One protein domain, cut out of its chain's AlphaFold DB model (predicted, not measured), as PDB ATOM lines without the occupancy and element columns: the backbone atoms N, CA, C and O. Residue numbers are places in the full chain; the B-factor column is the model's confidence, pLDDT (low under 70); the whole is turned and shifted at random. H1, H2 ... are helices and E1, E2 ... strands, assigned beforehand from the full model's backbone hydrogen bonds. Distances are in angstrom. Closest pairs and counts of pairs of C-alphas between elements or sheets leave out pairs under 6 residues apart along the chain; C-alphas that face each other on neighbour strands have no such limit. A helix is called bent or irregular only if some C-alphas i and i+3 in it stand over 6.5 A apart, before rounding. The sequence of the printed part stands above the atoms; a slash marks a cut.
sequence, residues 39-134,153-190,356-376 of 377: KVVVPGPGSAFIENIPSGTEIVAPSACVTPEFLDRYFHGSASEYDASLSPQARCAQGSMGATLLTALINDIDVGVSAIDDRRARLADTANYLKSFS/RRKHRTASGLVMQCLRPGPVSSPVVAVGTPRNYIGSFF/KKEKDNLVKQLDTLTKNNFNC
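Overview. This is residues 39 to 134, 153 to 190 and 356 to 376 of the 377 residues of an uncharacterized protein of Candidatus Taylorbacteria bacterium RIFCSPLOWO2_12_FULL_44_15c (UniProt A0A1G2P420). A strongly twisted antiparallel sheet of five strands curls round residues 87 to 116 of one very long helix, H4; beyond them residues 117 to 134, of which 117 to 130 belong to H4, stick out as a free arm. H5 packs alongside H4, and the short helices H1, H2 and H3 gather at the end away from the arm. The printed part has 155 residues, with E1, E2, E3, H1, H2, H3, H4, E4, E5 and H5 along the chain; the sheet runs E2 E1 E5 E4 E3. The class is mixed, helices and strands. The whole is extended, with a radius of gyration of the C-alphas of 23.1 A and spans of 90 by 35 by 20 A.

Along the chain. In the sheet, E1 is residues 39 to 44, beginning at C-alpha 39 (64.849, -60.085, 18.165), E2 is 47 to 52 and E3 is 58 to 60. E4, residues 153 to 168, measures 37.5 A and bends by 84 degrees at residue 165. E5, residues 176 to 190, measures 39.8 A and bends by 62 degrees at residue 181. H4, residues 87 to 130, measures 64.4 A and ends at C-alpha 130 (95.022, -13.204, 31.334). H1 is residues 62 to 65, H2 is 68 to 75 and H3 is 79 to 85. H5, residues 356 to 371, measures 22.2 A and ends at C-alpha 371 (89.964, -63.223, 19.543).

Arrangement. The sheet is a folded sheet, bent back on itself into two leaves: E2 and E1 face E4 and E3, with E5 as the hinge. In the hairpin E1 and E2, N 41 and O 49 are 2.8 A apart; between E1 and E5, N 40 and O 178 are 2.8 A apart. In the hairpin E4 and E5, N 156 and O 185 are 2.8 A apart; between E4 and E3, N 166 and O 60 are 2.9 A apart. These pairs are within hydrogen-bond range. H4 is on the sheet; its closest C-alphas to E5 are those of Gly 112 and Phe 190, 4.6 A apart. H5 touches H4, which meets it with residues 95 to 113 alone, at a shallow tilt of 26 degrees, opposite ways; the closest C-alphas are those of Ile 106 and Lys 359, 5.8 A apart. H1 is on the same face of the sheet as H4, over E4, at a height over the sheet of 7.3 A. H3 only grazes the sheet with residues 83 to 85 and touches H1, where the C-alphas of Ser 63 and Ala 79 are closest, 5.4 A apart. H2, not on the sheet, touches H3 at a steep tilt of 44 degrees, the same way; the closest C-alphas are those of Phe 75 and Tyr 82, 6.3 A apart. In H2, H3, H4 and H5 every O i to N i+4 pair is within hydrogen-bond range; H1 is too short for one.

Size, cuts and confidence. The C-alphas farthest apart, of Glu 69 and Ser 134, are 90.4 A apart; without the stretch that stands free the body spans 62 by 34 by 20 A. Residues 135 to 152 are not printed, with 40.8 A between C-alphas 134 and 153. Residues 191 to 355 are not printed either, with 11.7 A between C-alphas 190 and 356. Of the links that are printed whole, E4 to E5 is short and the others are tight. The mean pLDDT of the printed part is 87.9; residues 132 to 134 and 169 to 174 are under 70.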
ATOM      1  N   LYS A  39      63.952 -59.255  18.969       92.50
ATOM      2  CA  LYS A  39      64.849 -60.085  18.165       92.50
ATOM      3  C   LYS A  39      66.176 -59.356  17.967       92.50
ATOM      4  O   LYS A  39      66.201 -58.130  17.849       92.50
ATOM      5  N   VAL A  40      67.265 -60.109  17.946       92.94
ATOM      6  CA  VAL A  40      68.614 -59.621  17.658       92.94
ATOM      7  C   VAL A  40      68.940 -59.929  16.205       92.94
ATOM      8  O   VAL A  40      68.901 -61.085  15.789       92.94
ATOM      9  N   VAL A  41      69.267 -58.893  15.440       91.56
ATOM     10  CA  VAL A  41      69.672 -58.990  14.038       91.56
ATOM     11  C   VAL A  41      71.182 -58.813  13.959       91.56
ATOM     12  O   VAL A  41      71.706 -57.827  14.470       91.56
ATOM     13  N   VAL A  42      71.868 -59.769  13.330       90.81
ATOM     14  CA  VAL A  42      73.327 -59.782  13.139       90.81
ATOM     15  C   VAL A  42      73.613 -59.549  11.651       90.81
ATOM     16  O   VAL A  42      73.625 -60.509  10.882       90.81
ATOM     17  N   PRO A  43      73.772 -58.291  11.199       85.31
ATOM     18  CA  PRO A  43      74.026 -57.986   9.788       85.31
ATOM     19  C   PRO A  43      75.447 -58.356   9.340       85.31
ATOM     20  O   PRO A  43      75.705 -58.467   8.145       85.31
ATOM     21  N   GLY A  44      76.375 -58.535  10.283       83.69
ATOM     22  CA  GLY A  44      77.753 -58.914  10.009       83.69
ATOM     23  C   GLY A  44      78.515 -59.288  11.283       83.69
ATOM     24  O   GLY A  44      77.988 -59.132  12.387       83.69
ATOM     25  N   PRO A  45      79.758 -59.779  11.154       82.00
ATOM     26  CA  PRO A  45      80.574 -60.193  12.293       82.00
ATOM     27  C   PRO A  45      80.781 -59.052  13.297       82.00
ATOM     28  O   PRO A  45      81.165 -57.949  12.916       82.00
ATOM     29  N   GLY A  46      80.515 -59.311  14.581       83.31
ATOM     30  CA  GLY A  46      80.712 -58.323  15.648       83.31
ATOM     31  C   GLY A  46      79.713 -57.159  15.648       83.31
ATOM     32  O   GLY A  46      79.819 -56.277  16.500       83.31
ATOM     33  N   SER A  47      78.731 -57.158  14.738       89.62
ATOM     34  CA  SER A  47      77.670 -56.154  14.659       89.62
ATOM     35  C   SER A  47      76.314 -56.787  14.941       89.62
ATOM     36  O   SER A  47      75.974 -57.822  14.372       89.62
ATOM     37  N   ALA A  48      75.515 -56.165  15.802       93.06
ATOM     38  CA  ALA A  48      74.144 -56.567  16.038       93.06
ATOM     39  C   ALA A  48      73.278 -55.398  16.511       93.06
ATOM     40  O   ALA A  48      73.730 -54.508  17.227       93.06
ATOM     41  N   PHE A  49      71.999 -55.439  16.166       92.38
ATOM     42  CA  PHE A  49      71.003 -54.496  16.658       92.38
ATOM     43  C   PHE A  49      69.725 -55.232  17.046       92.38
ATOM     44  O   PHE A  49      69.564 -56.427  16.799       92.38
ATOM     45  N   ILE A  50      68.831 -54.527  17.725       92.56
ATOM     46  CA  ILE A  50      67.579 -55.086  18.226       92.56
ATOM     47  C   ILE A  50      66.397 -54.518  17.466       92.56
ATOM     48  O   ILE A  50      66.282 -53.308  17.272       92.56
ATOM     49  N   GLU A  51      65.483 -55.404  17.112       91.94
ATOM     50  CA  GLU A  51      64.201 -55.058  16.521       91.94
ATOM     51  C   GLU A  51      63.074 -55.502  17.454       91.94
ATOM     52  O   GLU A  51      63.133 -56.558  18.093       91.94
ATOM     53  N   ASN A  52      62.033 -54.676  17.541       89.81
ATOM     54  CA  ASN A  52      60.836 -55.034  18.292       89.81
ATOM     55  C   ASN A  52      60.118 -56.184  17.583       89.81
ATOM     56  O   ASN A  52      59.987 -56.180  16.359       89.81
ATOM     57  N   ILE A  53      59.626 -57.143  18.360       88.50
ATOM     58  CA  ILE A  53      58.757 -58.190  17.830       88.50
ATOM     59  C   ILE A  53      57.334 -57.617  17.735       88.50
ATOM     60  O   ILE A  53      56.861 -57.047  18.723       88.50
ATOM     61  N   PRO A  54      56.652 -57.716  16.577       82.94
ATOM     62  CA  PRO A  54      55.291 -57.208  16.427       82.94
ATOM     63  C   PRO A  54      54.320 -57.854  17.421       82.94
ATOM     64  O   PRO A  54      54.370 -59.065  17.655       82.94
ATOM     65  N   SER A  55      53.403 -57.061  17.977       78.25
ATOM     66  CA  SER A  55      52.325 -57.557  18.838       78.25
ATOM     67  C   SER A  55      51.490 -58.621  18.112       78.25
ATOM     68  O   SER A  55      51.119 -58.429  16.957       78.25
ATOM     69  N   GLY A  56      51.205 -59.741  18.783       76.81
ATOM     70  CA  GLY A  56      50.483 -60.878  18.195       76.81
ATOM     71  C   GLY A  56      51.357 -61.887  17.441       76.81
ATOM     72  O   GLY A  56      50.829 -62.878  16.947       76.81
ATOM     73  N   THR A  57      52.678 -61.679  17.371       85.62
ATOM     74  CA  THR A  57      53.610 -62.708  16.878       85.62
ATOM     75  C   THR A  57      53.719 -63.841  17.893       85.62
ATOM     76  O   THR A  57      54.095 -63.601  19.042       85.62
ATOM     77  N   GLU A  58      53.442 -65.074  17.475       87.50
ATOM     78  CA  GLU A  58      53.685 -66.246  18.318       87.50
ATOM     79  C   GLU A  58      55.196 -66.541  18.357       87.50
ATOM     80  O   GLU A  58      55.853 -66.587  17.313       87.50
ATOM     81  N   ILE A  59      55.752 -66.712  19.560       88.38
ATOM     82  CA  ILE A  59      57.162 -67.058  19.786       88.38
ATOM     83  C   ILE A  59      57.199 -68.486  20.315       88.38
ATOM     84  O   ILE A  59      56.729 -68.750  21.421       88.38
ATOM     85  N   VAL A  60      57.740 -69.403  19.519       90.31
ATOM     86  CA  VAL A  60      57.772 -70.838  19.831       90.31
ATOM     87  C   VAL A  60      59.182 -71.405  19.697       90.31
ATOM     88  O   VAL A  60      60.088 -70.764  19.152       90.31
ATOM     89  N   ALA A  61      59.362 -72.633  20.187       90.06
ATOM     90  CA  ALA A  61      60.619 -73.356  20.063       90.06
ATOM     91  C   ALA A  61      61.072 -73.458  18.588       90.06
ATOM     92  O   ALA A  61      60.223 -73.559  17.694       90.06
ATOM     93  N   PRO A  62      62.388 -73.434  18.309       90.94
ATOM     94  CA  PRO A  62      62.910 -73.512  16.945       90.94
ATOM     95  C   PRO A  62      62.407 -74.714  16.149       90.94
ATOM     96  O   PRO A  62      62.098 -74.572  14.969       90.94
ATOM     97  N   SER A  63      62.282 -75.877  16.783       90.69
ATOM     98  CA  SER A  63      61.759 -77.116  16.196       90.69
ATOM     99  C   SER A  63      60.377 -76.963  15.553       90.69
ATOM    100  O   SER A  63      60.053 -77.670  14.605       90.69
ATOM    101  N   ALA A  64      59.582 -75.981  15.980       88.50
ATOM    102  CA  ALA A  64      58.290 -75.677  15.379       88.50
ATOM    103  C   ALA A  64      58.403 -74.991  13.995       88.50
ATOM    104  O   ALA A  64      57.414 -74.884  13.271       88.50
ATOM    105  N   CYS A  65      59.580 -74.495  13.610       87.19
ATOM    106  CA  CYS A  65      59.823 -73.855  12.313       87.19
ATOM    107  C   CYS A  65      60.229 -74.836  11.197       87.19
ATOM    108  O   CYS A  65      60.361 -74.410  10.051       87.19
ATOM    109  N   VAL A  66      60.440 -76.117  11.511       86.88
ATOM    110  CA  VAL A  66      60.912 -77.147  10.569       86.88
ATOM    111  C   VAL A  66      59.914 -78.300  10.472       86.88
ATOM    112  O   VAL A  66      59.064 -78.470  11.345       86.88
ATOM    113  N   THR A  67      59.982 -79.083   9.391       88.31
ATOM    114  CA  THR A  67      59.075 -80.227   9.206       88.31
ATOM    115  C   THR A  67      59.549 -81.458   9.994       88.31
ATOM    116  O   THR A  67      60.749 -81.584  10.267       88.31
ATOM    117  N   PRO A  68      58.651 -82.397  10.344       89.00
ATOM    118  CA  PRO A  68      59.035 -83.655  10.986       89.00
ATOM    119  C   PRO A  68      60.069 -84.452  10.180       89.00
ATOM    120  O   PRO A  68      61.033 -84.953  10.748       89.00
ATOM    121  N   GLU A  69      59.954 -84.480   8.848       91.38
ATOM    122  CA  GLU A  69      60.887 -85.205   7.974       91.38
ATOM    123  C   GLU A  69      62.308 -84.628   8.038       91.38
ATOM    124  O   GLU A  69      63.291 -85.354   7.877       91.38
ATOM    125  N   PHE A  70      62.440 -83.318   8.280       90.69
ATOM    126  CA  PHE A  70      63.737 -82.688   8.516       90.69
ATOM    127  C   PHE A  70      64.350 -83.174   9.836       90.69
ATOM    128  O   PHE A  70      65.529 -83.534   9.869       90.69
ATOM    129  N   LEU A  71      63.554 -83.225  10.908       90.69
ATOM    130  CA  LEU A  71      64.007 -83.723  12.207       90.69
ATOM    131  C   LEU A  71      64.400 -85.203  12.130       90.69
ATOM    132  O   LEU A  71      65.454 -85.573  12.637       90.69
ATOM    133  N   ASP A  72      63.621 -86.037  11.444       92.38
ATOM    134  CA  ASP A  72      63.931 -87.461  11.257       92.38
ATOM    135  C   ASP A  72      65.242 -87.672  10.497       92.38
ATOM    136  O   ASP A  72      66.064 -88.511  10.871       92.38
ATOM    137  N   ARG A  73      65.472 -86.876   9.446       93.12
ATOM    138  CA  ARG A  73      66.646 -87.012   8.579       93.12
ATOM    139  C   ARG A  73      67.949 -86.550   9.228       93.12
ATOM    140  O   ARG A  73      68.989 -87.143   8.945       93.12
ATOM    141  N   TYR A  74      67.914 -85.481  10.022       92.12
ATOM    142  CA  TYR A  74      69.126 -84.816  10.522       92.12
ATOM    143  C   TYR A  74      69.322 -84.914  12.039       92.12
ATOM    144  O   TYR A  74      70.432 -84.681  12.505       92.12
ATOM    145  N   PHE A  75      68.276 -85.263  12.792       92.31
ATOM    146  CA  PHE A  75      68.263 -85.263  14.261       92.31
ATOM    147  C   PHE A  75      67.497 -86.462  14.844       92.31
ATOM    148  O   PHE A  75      66.998 -86.393  15.962       92.31
ATOM    149  N   HIS A  76      67.339 -87.555  14.087       91.75
ATOM    150  CA  HIS A  76      66.678 -88.788  14.544       91.75
ATOM    151  C   HIS A  76      65.264 -88.581  15.136       91.75
ATOM    152  O   HIS A  76      64.852 -89.303  16.043       91.75
ATOM    153  N   GLY A  77      64.539 -87.565  14.659       84.19
ATOM    154  CA  GLY A  77      63.202 -87.197  15.140       84.19
ATOM    155  C   GLY A  77      63.201 -86.396  16.450       84.19
ATOM    156  O   GLY A  77      62.143 -86.087  16.998       84.19
ATOM    157  N   SER A  78      64.376 -86.031  16.973       92.56
ATOM    158  CA  SER A  78      64.541 -85.347  18.255       92.56
ATOM    159  C   SER A  78      64.460 -83.823  18.120       92.56
ATOM    160  O   SER A  78      65.412 -83.146  17.726       92.56
ATOM    161  N   ALA A  79      63.320 -83.251  18.522       90.31
ATOM    162  CA  ALA A  79      63.137 -81.799  18.599       90.31
ATOM    163  C   ALA A  79      64.104 -81.130  19.597       90.31
ATOM    164  O   ALA A  79      64.616 -80.044  19.330       90.31
ATOM    165  N   SER A  80      64.396 -81.787  20.725       91.69
ATOM    166  CA  SER A  80      65.298 -81.251  21.750       91.69
ATOM    167  C   SER A  80      66.755 -81.217  21.290       91.69
ATOM    168  O   SER A  80      67.479 -80.287  21.642       91.69
ATOM    169  N   GLU A  81      67.182 -82.191  20.483       92.75
ATOM    170  CA  GLU A  81      68.520 -82.212  19.889       92.75
ATOM    171  C   GLU A  81      68.690 -81.074  18.877       92.75
ATOM    172  O   GLU A  81      69.686 -80.348  18.927       92.75
ATOM    173  N   TYR A  82      67.680 -80.840  18.030       91.88
ATOM    174  CA  TYR A  82      67.665 -79.697  17.117       91.88
ATOM    175  C   TYR A  82      67.709 -78.361  17.870       91.88
ATOM    176  O   TYR A  82      68.575 -77.529  17.589       91.88
ATOM    177  N   ASP A  83      66.839 -78.166  18.864       91.25
ATOM    178  CA  ASP A  83      66.793 -76.926  19.644       91.25
ATOM    179  C   ASP A  83      68.127 -76.668  20.373       91.25
ATOM    180  O   ASP A  83      68.621 -75.536  20.397       91.25
ATOM    181  N   ALA A  84      68.766 -77.717  20.906       89.50
ATOM    182  CA  ALA A  84      70.082 -77.620  21.535       89.50
ATOM    183  C   ALA A  84      71.195 -77.268  20.532       89.50
ATOM    184  O   ALA A  84      72.079 -76.466  20.862       89.50
ATOM    185  N   SER A  85      71.135 -77.801  19.305       91.44
ATOM    186  CA  SER A  85      72.119 -77.550  18.238       91.44
ATOM    187  C   SER A  85      72.213 -76.076  17.825       91.44
ATOM    188  O   SER A  85      73.230 -75.644  17.285       91.44
ATOM    189  N   LEU A  86      71.184 -75.279  18.127       92.31
ATOM    190  CA  LEU A  86      71.105 -73.851  17.818       92.31
ATOM    191  C   LEU A  86      71.757 -72.951  18.883       92.31
ATOM    192  O   LEU A  86      71.906 -71.743  18.679       92.31
ATOM    193  N   SER A  87      72.210 -73.525  20.001       89.94
ATOM    194  CA  SER A  87      72.907 -72.794  21.070       89.94
ATOM    195  C   SER A  87      74.139 -71.999  20.596       89.94
ATOM    196  O   SER A  87      74.321 -70.870  21.057       89.94
ATOM    197  N   PRO A  88      74.995 -72.496  19.674       92.19
ATOM    198  CA  PRO A  88      76.094 -71.711  19.108       92.19
ATOM    199  C   PRO A  88      75.623 -70.439  18.392       92.19
ATOM    200  O   PRO A  88      76.231 -69.387  18.566       92.19
ATOM    201  N   GLN A  89      74.499 -70.489  17.669       91.81
ATOM    202  CA  GLN A  89      73.952 -69.316  16.975       91.81
ATOM    203  C   GLN A  89      73.468 -68.250  17.969       91.81
ATOM    204  O   GLN A  89      73.765 -67.066  17.799       91.81
ATOM    205  N   ALA A  90      72.804 -68.657  19.058       91.94
ATOM    206  CA  ALA A  90      72.411 -67.737  20.128       91.94
ATOM    207  C   ALA A  90      73.630 -67.096  20.820       91.94
ATOM    208  O   ALA A  90      73.641 -65.886  21.064       91.94
ATOM    209  N   ARG A  91      74.684 -67.884  21.089       92.44
ATOM    210  CA  ARG A  91      75.950 -67.384  21.663       92.44
ATOM    211  C   ARG A  91      76.660 -66.401  20.730       92.44
ATOM    212  O   ARG A  91      77.130 -65.367  21.203       92.44
ATOM    213  N   CYS A  92      76.665 -66.671  19.426       92.38
ATOM    214  CA  CYS A  92      77.207 -65.775  18.406       92.38
ATOM    215  C   CYS A  92      76.457 -64.433  18.360       92.38
ATOM    216  O   CYS A  92      77.068 -63.360  18.360       92.38
ATOM    217  N   ALA A  93      75.119 -64.470  18.399       93.81
ATOM    218  CA  ALA A  93      74.297 -63.262  18.466       93.81
ATOM    219  C   ALA A  93      74.568 -62.459  19.750       93.81
ATOM    220  O   ALA A  93      74.662 -61.231  19.710       93.81
ATOM    221  N   GLN A  94      74.766 -63.143  20.882       93.69
ATOM    222  CA  GLN A  94      75.142 -62.509  22.146       93.69
ATOM    223  C   GLN A  94      76.518 -61.843  22.083       93.69
ATOM    224  O   GLN A  94      76.661 -60.705  22.531       93.69
ATOM    225  N   GLY A  95      77.526 -62.520  21.529       93.69
ATOM    226  CA  GLY A  95      78.861 -61.946  21.383       93.69
ATOM    227  C   GLY A  95      78.883 -60.751  20.429       93.69
ATOM    228  O   GLY A  95      79.491 -59.735  20.754       93.69
ATOM    229  N   SER A  96      78.142 -60.817  19.318       94.50
ATOM    230  CA  SER A  96      78.011 -59.702  18.364       94.50
ATOM    231  C   SER A  96      77.289 -58.493  18.976       94.50
ATOM    232  O   SER A  96      77.712 -57.350  18.790       94.50
ATOM    233  N   MET A  97      76.251 -58.730  19.787       94.06
ATOM    234  CA  MET A  97      75.581 -57.686  20.574       94.06
ATOM    235  C   MET A  97      76.525 -57.046  21.599       94.06
ATOM    236  O   MET A  97      76.556 -55.823  21.736       94.06
ATOM    237  N   GLY A  98      77.326 -57.859  22.295       93.88
ATOM    238  CA  GLY A  98      78.349 -57.376  23.222       93.88
ATOM    239  C   GLY A  98      79.403 -56.510  22.530       93.88
ATOM    240  O   GLY A  98      79.695 -55.412  23.000       93.88
ATOM    241  N   ALA A  99      79.921 -56.952  21.383       94.69
ATOM    242  CA  ALA A  99      80.910 -56.207  20.602       94.69
ATOM    243  C   ALA A  99      80.366 -54.866  20.084       94.69
ATOM    244  O   ALA A  99      81.056 -53.846  20.166       94.69
ATOM    245  N   THR A 100      79.107 -54.835  19.634       94.06
ATOM    246  CA  THR A 100      78.450 -53.590  19.198       94.06
ATOM    247  C   THR A 100      78.319 -52.594  20.345       94.06
ATOM    248  O   THR A 100      78.642 -51.418  20.181       94.06
ATOM    249  N   LEU A 101      77.891 -53.064  21.521       93.94
ATOM    250  CA  LEU A 101      77.795 -52.228  22.716       93.94
ATOM    251  C   LEU A 101      79.164 -51.659  23.113       93.94
ATOM    252  O   LEU A 101      79.277 -50.455  23.324       93.94
ATOM    253  N   LEU A 102      80.200 -52.499  23.186       94.69
ATOM    254  CA  LEU A 102      81.555 -52.059  23.535       94.69
ATOM    255  C   LEU A 102      82.092 -51.023  22.544       94.69
ATOM    256  O   LEU A 102      82.639 -50.009  22.967       94.69
ATOM    257  N   THR A 103      81.885 -51.238  21.244       94.31
ATOM    258  CA  THR A 103      82.299 -50.292  20.196       94.31
ATOM    259  C   THR A 103      81.608 -48.938  20.363       94.31
ATOM    260  O   THR A 103      82.263 -47.899  20.306       94.31
ATOM    261  N   ALA A 104      80.298 -48.932  20.631       91.19
ATOM    262  CA  ALA A 104      79.555 -47.699  20.882       91.19
ATOM    263  C   ALA A 104      80.073 -46.951  22.124       91.19
ATOM    264  O   ALA A 104      80.256 -45.738  22.070       91.19
ATOM    265  N   LEU A 105      80.358 -47.671  23.214       92.31
ATOM    266  CA  LEU A 105      80.908 -47.081  24.440       92.31
ATOM    267  C   LEU A 105      82.304 -46.485  24.218       92.31
ATOM    268  O   LEU A 105      82.574 -45.380  24.680       92.31
ATOM    269  N   ILE A 106      83.181 -47.191  23.496       93.31
ATOM    270  CA  ILE A 106      84.524 -46.698  23.157       93.31
ATOM    271  C   ILE A 106      84.426 -45.398  22.350       93.31
ATOM    272  O   ILE A 106      85.098 -44.426  22.691       93.31
ATOM    273  N   ASN A 107      83.557 -45.357  21.336       91.81
ATOM    274  CA  ASN A 107      83.355 -44.164  20.512       91.81
ATOM    275  C   ASN A 107      82.832 -42.976  21.333       91.81
ATOM    276  O   ASN A 107      83.332 -41.864  21.185       91.81
ATOM    277  N   ASP A 108      81.866 -43.203  22.228       89.62
ATOM    278  CA  ASP A 108      81.331 -42.152  23.103       89.62
ATOM    279  C   ASP A 108      82.396 -41.601  24.064       89.62
ATOM    280  O   ASP A 108      82.470 -40.389  24.286       89.62
ATOM    281  N   ILE A 109      83.253 -42.472  24.607       92.44
ATOM    282  CA  ILE A 109      84.385 -42.045  25.434       92.44
ATOM    283  C   ILE A 109      85.390 -41.239  24.607       92.44
ATOM    284  O   ILE A 109      85.874 -40.219  25.093       92.44
ATOM    285  N   ASP A 110      85.695 -41.650  23.375       90.06
ATOM    286  CA  ASP A 110      86.636 -40.931  22.509       90.06
ATOM    287  C   ASP A 110      86.152 -39.528  22.148       90.06
ATOM    288  O   ASP A 110      86.919 -38.567  22.266       90.06
ATOM    289  N   VAL A 111      84.870 -39.386  21.805       88.25
ATOM    290  CA  VAL A 111      84.237 -38.074  21.608       88.25
ATOM    291  C   VAL A 111      84.349 -37.237  22.885       88.25
ATOM    292  O   VAL A 111      84.775 -36.084  22.837       88.25
ATOM    293  N   GLY A 112      84.051 -37.829  24.045       88.44
ATOM    294  CA  GLY A 112      84.150 -37.143  25.331       88.44
ATOM    295  C   GLY A 112      85.572 -36.702  25.698       88.44
ATOM    296  O   GLY A 112      85.771 -35.596  26.198       88.44
ATOM    297  N   VAL A 113      86.583 -37.534  25.429       91.25
ATOM    298  CA  VAL A 113      87.996 -37.189  25.642       91.25
ATOM    299  C   VAL A 113      88.425 -36.047  24.721       91.25
ATOM    300  O   VAL A 113      89.129 -35.153  25.190       91.25
ATOM    301  N   SER A 114      87.977 -36.040  23.461       87.19
ATOM    302  CA  SER A 114      88.237 -34.936  22.526       87.19
ATOM    303  C   SER A 114      87.665 -33.618  23.052       87.19
ATOM    304  O   SER A 114      88.386 -32.627  23.138       87.19
ATOM    305  N   ALA A 115      86.411 -33.620  23.508       86.38
ATOM    306  CA  ALA A 115      85.767 -32.435  24.073       86.38
ATOM    307  C   ALA A 115      86.469 -31.919  25.344       86.38
ATOM    308  O   ALA A 115      86.594 -30.710  25.561       86.38
ATOM    309  N   ILE A 116      86.967 -32.827  26.194       90.50
ATOM    310  CA  ILE A 116      87.782 -32.458  27.359       90.50
ATOM    311  C   ILE A 116      89.099 -31.806  26.922       90.50
ATOM    312  O   ILE A 116      89.528 -30.826  27.537       90.50
ATOM    313  N   ASP A 117      89.759 -32.339  25.896       90.56
ATOM    314  CA  ASP A 117      91.014 -31.780  25.392       90.56
ATOM    315  C   ASP A 117      90.829 -30.382  24.800       90.56
ATOM    316  O   ASP A 117      91.606 -29.484  25.137       90.56
ATOM    317  N   ASP A 118      89.753 -30.158  24.049       85.19
ATOM    318  CA  ASP A 118      89.397 -28.835  23.528       85.19
ATOM    319  C   ASP A 118      89.167 -27.824  24.662       85.19
ATOM    320  O   ASP A 118      89.668 -26.697  24.625       85.19
ATOM    321  N   ARG A 119      88.470 -28.221  25.733       85.44
ATOM    322  CA  ARG A 119      88.253 -27.357  26.911       85.44
ATOM    323  C   ARG A 119      89.545 -27.027  27.638       85.44
ATOM    324  O   ARG A 119      89.737 -25.889  28.063       85.44
ATOM    325  N   ARG A 120      90.450 -27.998  27.774       89.19
ATOM    326  CA  ARG A 120      91.772 -27.769  28.374       89.19
ATOM    327  C   ARG A 120      92.611 -26.811  27.536       89.19
ATOM    328  O   ARG A 120      93.270 -25.956  28.120       89.19
ATOM    329  N   ALA A 121      92.569 -26.924  26.209       85.69
ATOM    330  CA  ALA A 121      93.241 -25.985  25.314       85.69
ATOM    331  C   ALA A 121      92.698 -24.560  25.506       85.69
ATOM    332  O   ALA A 121      93.469 -23.646  25.785       85.69
ATOM    333  N   ARG A 122      91.370 -24.389  25.521       81.75
ATOM    334  CA  ARG A 122      90.731 -23.084  25.765       81.75
ATOM    335  C   ARG A 122      91.083 -22.485  27.124       81.75
ATOM    336  O   ARG A 122      91.327 -21.283  27.215       81.75
ATOM    337  N   LEU A 123      91.126 -23.292  28.185       86.19
ATOM    338  CA  LEU A 123      91.573 -22.832  29.505       86.19
ATOM    339  C   LEU A 123      93.036 -22.378  29.486       86.19
ATOM    340  O   LEU A 123      93.360 -21.368  30.104       86.19
ATOM    341  N   ALA A 124      93.910 -23.089  28.770       85.94
ATOM    342  CA  ALA A 124      95.310 -22.700  28.623       85.94
ATOM    343  C   ALA A 124      95.457 -21.384  27.844       85.94
ATOM    344  O   ALA A 124      96.198 -20.498  28.276       85.94
ATOM    345  N   ASP A 125      94.709 -21.219  26.753       81.50
ATOM    346  CA  ASP A 125      94.675 -19.974  25.982       81.50
ATOM    347  C   ASP A 125      94.154 -18.812  26.825       81.50
ATOM    348  O   ASP A 125      94.711 -17.718  26.800       81.50
ATOM    349  N   THR A 126      93.141 -19.068  27.651       77.75
ATOM    350  CA  THR A 126      92.570 -18.073  28.567       77.75
ATOM    351  C   THR A 126      93.546 -17.689  29.664       77.75
ATOM    352  O   THR A 126      93.735 -16.506  29.924       77.75
ATOM    353  N   ALA A 127      94.237 -18.660  30.261       83.00
ATOM    354  CA  ALA A 127      95.292 -18.390  31.229       83.00
ATOM    355  C   ALA A 127      96.430 -17.560  30.615       83.00
ATOM    356  O   ALA A 127      96.981 -16.685  31.276       83.00
ATOM    357  N   ASN A 128      96.791 -17.820  29.356       81.31
ATOM    358  CA  ASN A 128      97.797 -17.037  28.643       81.31
ATOM    359  C   ASN A 128      97.303 -15.627  28.314       81.31
ATOM    360  O   ASN A 128      98.061 -14.679  28.497       81.31
ATOM    361  N   TYR A 129      96.050 -15.487  27.885       73.69
ATOM    362  CA  TYR A 129      95.425 -14.192  27.631       73.69
ATOM    363  C   TYR A 129      95.360 -13.342  28.903       73.69
ATOM    364  O   TYR A 129      95.711 -12.173  28.866       73.69
ATOM    365  N   LEU A 130      95.040 -13.930  30.059       73.25
ATOM    366  CA  LEU A 130      95.022 -13.204  31.334       73.25
ATOM    367  C   LEU A 130      96.393 -12.640  31.747       73.25
ATOM    368  O   LEU A 130      96.435 -11.638  32.448       73.25
ATOM    369  N   LYS A 131      97.514 -13.201  31.270       74.44
ATOM    370  CA  LYS A 131      98.860 -12.665  31.565       74.44
ATOM    371  C   LYS A 131      99.114 -11.277  30.975       74.44
ATOM    372  O   LYS A 131     100.068 -10.631  31.399       74.44
ATOM    373  N   SER A 132      98.325 -10.827  29.993       66.06
ATOM    374  CA  SER A 132      98.425  -9.457  29.468       66.06
ATOM    375  C   SER A 132      97.671  -8.425  30.309       66.06
ATOM    376  O   SER A 132      97.697  -7.248  29.966       66.06
ATOM    377  N   PHE A 133      97.010  -8.851  31.387       61.16
ATOM    378  CA  PHE A 133      96.235  -8.006  32.293       61.16
ATOM    379  C   PHE A 133      96.826  -8.053  33.706       61.16
ATOM    380  O   PHE A 133      97.626  -8.936  34.030       61.16
ATOM    381  N   SER A 134      96.447  -7.100  34.558       58.19
ATOM    382  CA  SER A 134      96.815  -7.109  35.977       58.19
ATOM    383  C   SER A 134      95.581  -7.053  36.872       58.19
ATOM    384  O   SER A 134      94.523  -6.583  36.462       58.19
ATOM    385  N   ARG A 153      75.468 -40.010  32.429       85.31
ATOM    386  CA  ARG A 153      75.058 -41.420  32.271       85.31
ATOM    387  C   ARG A 153      74.132 -41.605  31.066       85.31
ATOM    388  O   ARG A 153      73.088 -40.963  30.996       85.31
ATOM    389  N   ARG A 154      74.499 -42.489  30.129       82.62
ATOM    390  CA  ARG A 154      73.808 -42.695  28.842       82.62
ATOM    391  C   ARG A 154      73.409 -44.142  28.750       82.62
ATOM    392  O   ARG A 154      74.136 -45.042  29.166       82.62
ATOM    393  N   LYS A 155      72.191 -44.335  28.260       88.06
ATOM    394  CA  LYS A 155      71.576 -45.646  28.133       88.06
ATOM    395  C   LYS A 155      71.835 -46.177  26.732       88.06
ATOM    396  O   LYS A 155      71.428 -45.547  25.763       88.06
ATOM    397  N   HIS A 156      72.441 -47.352  26.647       87.62
ATOM    398  CA  HIS A 156      72.557 -48.123  25.415       87.62
ATOM    399  C   HIS A 156      71.611 -49.311  25.498       87.62
ATOM    400  O   HIS A 156      71.584 -50.044  26.491       87.62
ATOM    401  N   ARG A 157      70.801 -49.485  24.459       89.12
ATOM    402  CA  ARG A 157      69.823 -50.565  24.405       89.12
ATOM    403  C   ARG A 157      70.536 -51.868  24.028       89.12
ATOM    404  O   ARG A 157      71.369 -51.883  23.132       89.12
ATOM    405  N   THR A 158      70.225 -52.951  24.729       91.56
ATOM    406  CA  THR A 158      70.817 -54.281  24.529       91.56
ATOM    407  C   THR A 158      69.769 -55.365  24.802       91.56
ATOM    408  O   THR A 158      68.593 -55.056  25.020       91.56
ATOM    409  N   ALA A 159      70.163 -56.635  24.793       91.25
ATOM    410  CA  ALA A 159      69.296 -57.763  25.106       91.25
ATOM    411  C   ALA A 159      70.024 -58.805  25.971       91.25
ATOM    412  O   ALA A 159      71.228 -59.010  25.840       91.25
ATOM    413  N   SER A 160      69.285 -59.460  26.868       88.75
ATOM    414  CA  SER A 160      69.780 -60.517  27.764       88.75
ATOM    415  C   SER A 160      68.982 -61.806  27.604       88.75
ATOM    416  O   SER A 160      67.802 -61.748  27.254       88.75
ATOM    417  N   GLY A 161      69.598 -62.942  27.947       87.81
ATOM    418  CA  GLY A 161      68.943 -64.252  27.877       87.81
ATOM    419  C   GLY A 161      68.584 -64.625  26.442       87.81
ATOM    420  O   GLY A 161      67.449 -65.009  26.181       87.81
ATOM    421  N   LEU A 162      69.524 -64.415  25.516       91.81
ATOM    422  CA  LEU A 162      69.311 -64.702  24.103       91.81
ATOM    423  C   LEU A 162      69.199 -66.206  23.882       91.81
ATOM    424  O   LEU A 162      70.083 -66.967  24.271       91.81
ATOM    425  N   VAL A 163      68.123 -66.606  23.218       93.44
ATOM    426  CA  VAL A 163      67.865 -67.976  22.777       93.44
ATOM    427  C   VAL A 163      67.335 -67.940  21.352       93.44
ATOM    428  O   VAL A 163      66.677 -66.978  20.955       93.44
ATOM    429  N   MET A 164      67.613 -68.978  20.566       94.12
ATOM    430  CA  MET A 164      67.001 -69.096  19.244       94.12
ATOM    431  C   MET A 164      65.515 -69.418  19.414       94.12
ATOM    432  O   MET A 164      65.151 -70.252  20.243       94.12
ATOM    433  N   GLN A 165      64.657 -68.726  18.671       92.69
ATOM    434  CA  GLN A 165      63.207 -68.902  18.681       92.69
ATOM    435  C   GLN A 165      62.659 -68.793  17.261       92.69
ATOM    436  O   GLN A 165      63.207 -68.098  16.406       92.69
ATOM    437  N   CYS A 166      61.543 -69.469  17.034       90.62
ATOM    438  CA  CYS A 166      60.752 -69.379  15.822       90.62
ATOM    439  C   CYS A 166      59.679 -68.295  16.011       90.62
ATOM    440  O   CYS A 166      58.967 -68.297  17.016       90.62
ATOM    441  N   LEU A 167      59.568 -67.361  15.062       89.75
ATOM    442  CA  LEU A 167      58.537 -66.316  15.071       89.75
ATOM    443  C   LEU A 167      57.447 -66.672  14.054       89.75
ATOM    444  O   LEU A 167      57.750 -66.891  12.886       89.75
ATOM    445  N   ARG A 168      56.173 -66.727  14.449       83.25
ATOM    446  CA  ARG A 168      55.058 -67.052  13.538       83.25
ATOM    447  C   ARG A 168      54.067 -65.888  13.441       83.25
ATOM    448  O   ARG A 168      53.194 -65.747  14.299       83.25
ATOM    449  N   PRO A 169      54.179 -65.027  12.415       65.38
ATOM    450  CA  PRO A 169      53.136 -64.069  12.076       65.38
ATOM    451  C   PRO A 169      52.011 -64.801  11.316       65.38
ATOM    452  O   PRO A 169      51.898 -64.706  10.097       65.38
ATOM    453  N   GLY A 170      51.194 -65.581  12.028       62.59
ATOM    454  CA  GLY A 170      50.118 -66.383  11.428       62.59
ATOM    455  C   GLY A 170      50.582 -67.753  10.893       62.59
ATOM    456  O   GLY A 170      51.563 -68.297  11.398       62.59
ATOM    457  N   PRO A 171      49.892 -68.357   9.901       54.06
ATOM    458  CA  PRO A 171      50.122 -69.747   9.475       54.06
ATOM    459  C   PRO A 171      51.462 -69.990   8.752       54.06
ATOM    460  O   PRO A 171      51.757 -71.125   8.389       54.06
ATOM    461  N   VAL A 172      52.271 -68.946   8.538       48.34
ATOM    462  CA  VAL A 172      53.593 -69.019   7.904       48.34
ATOM    463  C   VAL A 172      54.668 -68.800   8.970       48.34
ATOM    464  O   VAL A 172      54.670 -67.782   9.662       48.34
ATOM    465  N   SER A 173      55.596 -69.748   9.105       58.06
ATOM    466  CA  SER A 173      56.757 -69.613   9.988       58.06
ATOM    467  C   SER A 173      57.771 -68.617   9.416       58.06
ATOM    468  O   SER A 173      58.157 -68.694   8.253       58.06
ATOM    469  N   SER A 174      58.217 -67.662  10.236       64.38
ATOM    470  CA  SER A 174      59.421 -66.867   9.950       64.38
ATOM    471  C   SER A 174      60.668 -67.688  10.284       64.38
ATOM    472  O   SER A 174      60.573 -68.620  11.077       64.38
ATOM    473  N   PRO A 175      61.848 -67.358   9.735       79.94
ATOM    474  CA  PRO A 175      63.086 -68.044  10.094       79.94
ATOM    475  C   PRO A 175      63.363 -68.009  11.605       79.94
ATOM    476  O   PRO A 175      62.947 -67.091  12.316       79.94
ATOM    477  N   VAL A 176      64.105 -69.011  12.078       88.69
ATOM    478  CA  VAL A 176      64.614 -69.077  13.452       88.69
ATOM    479  C   VAL A 176      65.576 -67.909  13.690       88.69
ATOM    480  O   VAL A 176      66.528 -67.718  12.936       88.69
ATOM    481  N   VAL A 177      65.335 -67.121  14.739       92.31
ATOM    482  CA  VAL A 177      66.113 -65.917  15.076       92.31
ATOM    483  C   VAL A 177      66.440 -65.861  16.565       92.31
ATOM    484  O   VAL A 177      65.738 -66.442  17.391       92.31
ATOM    485  N   ALA A 178      67.502 -65.143  16.932       93.50
ATOM    486  CA  ALA A 178      67.837 -64.911  18.331       93.50
ATOM    487  C   ALA A 178      66.834 -63.932  18.958       93.50
ATOM    488  O   ALA A 178      66.677 -62.805  18.488       93.50
ATOM    489  N   VAL A 179      66.176 -64.343  20.037       94.12
ATOM    490  CA  VAL A 179      65.202 -63.547  20.787       94.12
ATOM    491  C   VAL A 179      65.648 -63.448  22.238       94.12
ATOM    492  O   VAL A 179      66.146 -64.413  22.813       94.12
ATOM    493  N   GLY A 180      65.448 -62.289  22.859       92.38
ATOM    494  CA  GLY A 180      65.649 -62.147  24.298       92.38
ATOM    495  C   GLY A 180      64.898 -60.980  24.903       92.38
ATOM    496  O   GLY A 180      64.028 -60.368  24.283       92.38
ATOM    497  N   THR A 181      65.239 -60.687  26.154       92.62
ATOM    498  CA  THR A 181      64.612 -59.608  26.921       92.62
ATOM    499  C   THR A 181      65.436 -58.325  26.760       92.62
ATOM    500  O   THR A 181      66.643 -58.357  27.022       92.62
ATOM    501  N   PRO A 182      64.832 -57.192  26.361       91.00
ATOM    502  CA  PRO A 182      65.506 -55.918  26.219       91.00
ATOM    503  C   PRO A 182      66.043 -55.470  27.573       91.00
ATOM    504  O   PRO A 182      65.389 -55.570  28.612       91.00
ATOM    505  N   ARG A 183      67.257 -54.942  27.550       91.00
ATOM    506  CA  ARG A 183      67.929 -54.347  28.700       91.00
ATOM    507  C   ARG A 183      68.498 -52.997  28.298       91.00
ATOM    508  O   ARG A 183      68.684 -52.711  27.118       91.00
ATOM    509  N   ASN A 184      68.794 -52.184  29.301       88.50
ATOM    510  CA  ASN A 184      69.549 -50.955  29.122       88.50
ATOM    511  C   ASN A 184      70.867 -51.096  29.875       88.50
ATOM    512  O   ASN A 184      70.863 -51.356  31.077       88.50
ATOM    513  N   TYR A 185      71.970 -50.914  29.164       87.38
ATOM    514  CA  TYR A 185      73.276 -50.699  29.763       87.38
ATOM    515  C   TYR A 185      73.460 -49.205  30.030       87.38
ATOM    516  O   TYR A 185      73.018 -48.386  29.226       87.38
ATOM    517  N   ILE A 186      74.084 -48.845  31.152       86.44
ATOM    518  CA  ILE A 186      74.351 -47.450  31.512       86.44
ATOM    519  C   ILE A 186      75.863 -47.243  31.531       86.44
ATOM    520  O   ILE A 186      76.532 -47.790  32.403       86.44
ATOM    521  N   GLY A 187      76.372 -46.459  30.579       83.12
ATOM    522  CA  GLY A 187      77.780 -46.058  30.503       83.12
ATOM    523  C   GLY A 187      78.015 -44.654  31.058       83.12
ATOM    524  O   GLY A 187      77.067 -43.865  31.166       83.12
ATOM    525  N   SER A 188      79.273 -44.355  31.392       84.69
ATOM    526  CA  SER A 188      79.731 -43.024  31.809       84.69
ATOM    527  C   SER A 188      80.495 -42.355  30.666       84.69
ATOM    528  O   SER A 188      81.363 -42.964  30.054       84.69
ATOM    529  N   PHE A 189      80.167 -41.106  30.354       87.62
ATOM    530  CA  PHE A 189      80.773 -40.349  29.251       87.62
ATOM    531  C   PHE A 189      80.728 -38.868  29.601       87.62
ATOM    532  O   PHE A 189      80.023 -38.447  30.518       87.62
ATOM    533  N   PHE A 190      81.503 -38.073  28.881       86.50
ATOM    534  CA  PHE A 190      81.495 -36.635  29.068       86.50
ATOM    535  C   PHE A 190      80.274 -36.008  28.388       86.50
ATOM    536  O   PHE A 190      80.051 -36.216  27.197       86.50
ATOM    537  N   LYS A 356      90.081 -42.477  30.025       93.69
ATOM    538  CA  LYS A 356      91.106 -43.286  29.341       93.69
ATOM    539  C   LYS A 356      91.254 -44.681  29.947       93.69
ATOM    540  O   LYS A 356      91.328 -45.653  29.204       93.69
ATOM    541  N   LYS A 357      91.252 -44.799  31.280       94.12
ATOM    542  CA  LYS A 357      91.294 -46.109  31.954       94.12
ATOM    543  C   LYS A 357      90.067 -46.954  31.616       94.12
ATOM    544  O   LYS A 357      90.197 -48.158  31.398       94.12
ATOM    545  N   GLU A 358      88.889 -46.332  31.576       92.81
ATOM    546  CA  GLU A 358      87.651 -47.004  31.184       92.81
ATOM    547  C   GLU A 358      87.718 -47.483  29.729       92.81
ATOM    548  O   GLU A 358      87.472 -48.662  29.469       92.81
ATOM    549  N   LYS A 359      88.168 -46.625  28.802       94.81
ATOM    550  CA  LYS A 359      88.405 -46.996  27.401       94.81
ATOM    551  C   LYS A 359      89.342 -48.195  27.279       94.81
ATOM    552  O   LYS A 359      88.993 -49.158  26.606       94.81
ATOM    553  N   ASP A 360      90.499 -48.170  27.938       96.00
ATOM    554  CA  ASP A 360      91.478 -49.260  27.852       96.00
ATOM    555  C   ASP A 360      90.891 -50.595  28.338       96.00
ATOM    556  O   ASP A 360      91.198 -51.659  27.795       96.00
ATOM    557  N   ASN A 361      90.021 -50.559  29.352       95.12
ATOM    558  CA  ASN A 361      89.306 -51.741  29.823       95.12
ATOM    559  C   ASN A 361      88.280 -52.248  28.793       95.12
ATOM    560  O   ASN A 361      88.211 -53.450  28.540       95.12
ATOM    561  N   LEU A 362      87.506 -51.349  28.178       94.88
ATOM    562  CA  LEU A 362      86.531 -51.706  27.143       94.88
ATOM    563  C   LEU A 362      87.212 -52.265  25.884       94.88
ATOM    564  O   LEU A 362      86.753 -53.270  25.345       94.88
ATOM    565  N   VAL A 363      88.337 -51.677  25.466       96.56
ATOM    566  CA  VAL A 363      89.155 -52.172  24.346       96.56
ATOM    567  C   VAL A 363      89.641 -53.592  24.627       96.56
ATOM    568  O   VAL A 363      89.447 -54.472  23.796       96.56
ATOM    569  N   LYS A 364      90.159 -53.877  25.829       96.12
ATOM    570  CA  LYS A 364      90.570 -55.244  26.204       96.12
ATOM    571  C   LYS A 364      89.415 -56.249  26.156       96.12
ATOM    572  O   LYS A 364      89.616 -57.399  25.756       96.12
ATOM    573  N   GLN A 365      88.214 -55.844  26.571       94.56
ATOM    574  CA  GLN A 365      87.024 -56.696  26.486       94.56
ATOM    575  C   GLN A 365      86.635 -56.968  25.027       94.56
ATOM    576  O   GLN A 365      86.345 -58.113  24.674       94.56
ATOM    577  N   LEU A 366      86.692 -55.945  24.169       95.00
ATOM    578  CA  LEU A 366      86.408 -56.074  22.741       95.00
ATOM    579  C   LEU A 366      87.450 -56.952  22.033       95.00
ATOM    580  O   LEU A 366      87.081 -57.835  21.260       95.00
ATOM    581  N   ASP A 367      88.733 -56.783  22.349       96.38
ATOM    582  CA  ASP A 367      89.822 -57.617  21.834       96.38
ATOM    583  C   ASP A 367      89.635 -59.084  22.229       96.38
ATOM    584  O   ASP A 367      89.871 -59.986  21.426       96.38
ATOM    585  N   THR A 368      89.185 -59.339  23.461       94.94
ATOM    586  CA  THR A 368      88.891 -60.695  23.943       94.94
ATOM    587  C   THR A 368      87.739 -61.320  23.156       94.94
ATOM    588  O   THR A 368      87.854 -62.458  22.704       94.94
ATOM    589  N   LEU A 369      86.650 -60.574  22.931       92.31
ATOM    590  CA  LEU A 369      85.540 -61.045  22.099       92.31
ATOM    591  C   LEU A 369      85.981 -61.300  20.657       92.31
ATOM    592  O   LEU A 369      85.614 -62.322  20.087       92.31
ATOM    593  N   THR A 370      86.800 -60.416  20.091       93.56
ATOM    594  CA  THR A 370      87.307 -60.539  18.719       93.56
ATOM    595  C   THR A 370      88.198 -61.773  18.565       93.56
ATOM    596  O   THR A 370      88.006 -62.557  17.640       93.56
ATOM    597  N   LYS A 371      89.119 -62.013  19.511       94.44
ATOM    598  CA  LYS A 371      89.964 -63.223  19.543       94.44
ATOM    599  C   LYS A 371      89.146 -64.509  19.646       94.44
ATOM    600  O   LYS A 371      89.525 -65.516  19.059       94.44
ATOM    601  N   ASN A 372      88.010 -64.460  20.338       91.38
ATOM    602  CA  ASN A 372      87.072 -65.577  20.456       91.38
ATOM    603  C   ASN A 372      86.042 -65.629  19.308       91.38
ATOM    604  O   ASN A 372      85.018 -66.298  19.449       91.38
ATOM    605  N   ASN A 373      86.271 -64.908  18.201       92.94
ATOM    606  CA  ASN A 373      85.360 -64.805  17.055       92.94
ATOM    607  C   ASN A 373      83.911 -64.490  17.471       92.94
ATOM    608  O   ASN A 373      82.964 -65.132  17.028       92.94
ATOM    609  N   PHE A 374      83.737 -63.563  18.414       91.62
ATOM    610  CA  PHE A 374      82.437 -63.162  18.963       91.62
ATOM    611  C   PHE A 374      81.605 -64.337  19.512       91.62
ATOM    612  O   PHE A 374      80.379 -64.282  19.519       91.62
ATOM    613  N   ASN A 375      82.268 -65.395  19.994       87.94
ATOM    614  CA  ASN A 375      81.653 -66.650  20.441       87.94
ATOM    615  C   ASN A 375      80.857 -67.385  19.343       87.94
ATOM    616  O   ASN A 375      79.914 -68.112  19.655       87.94
ATOM    617  N   CYS A 376      81.219 -67.186  18.074       85.69
ATOM    618  CA  CYS A 376      80.589 -67.835  16.923       85.69
ATOM    619  C   CYS A 376      81.219 -69.186  16.546       85.69
ATOM    620  O   CYS A 376      80.812 -69.773  15.545       85.69
TER     621      CYS A 376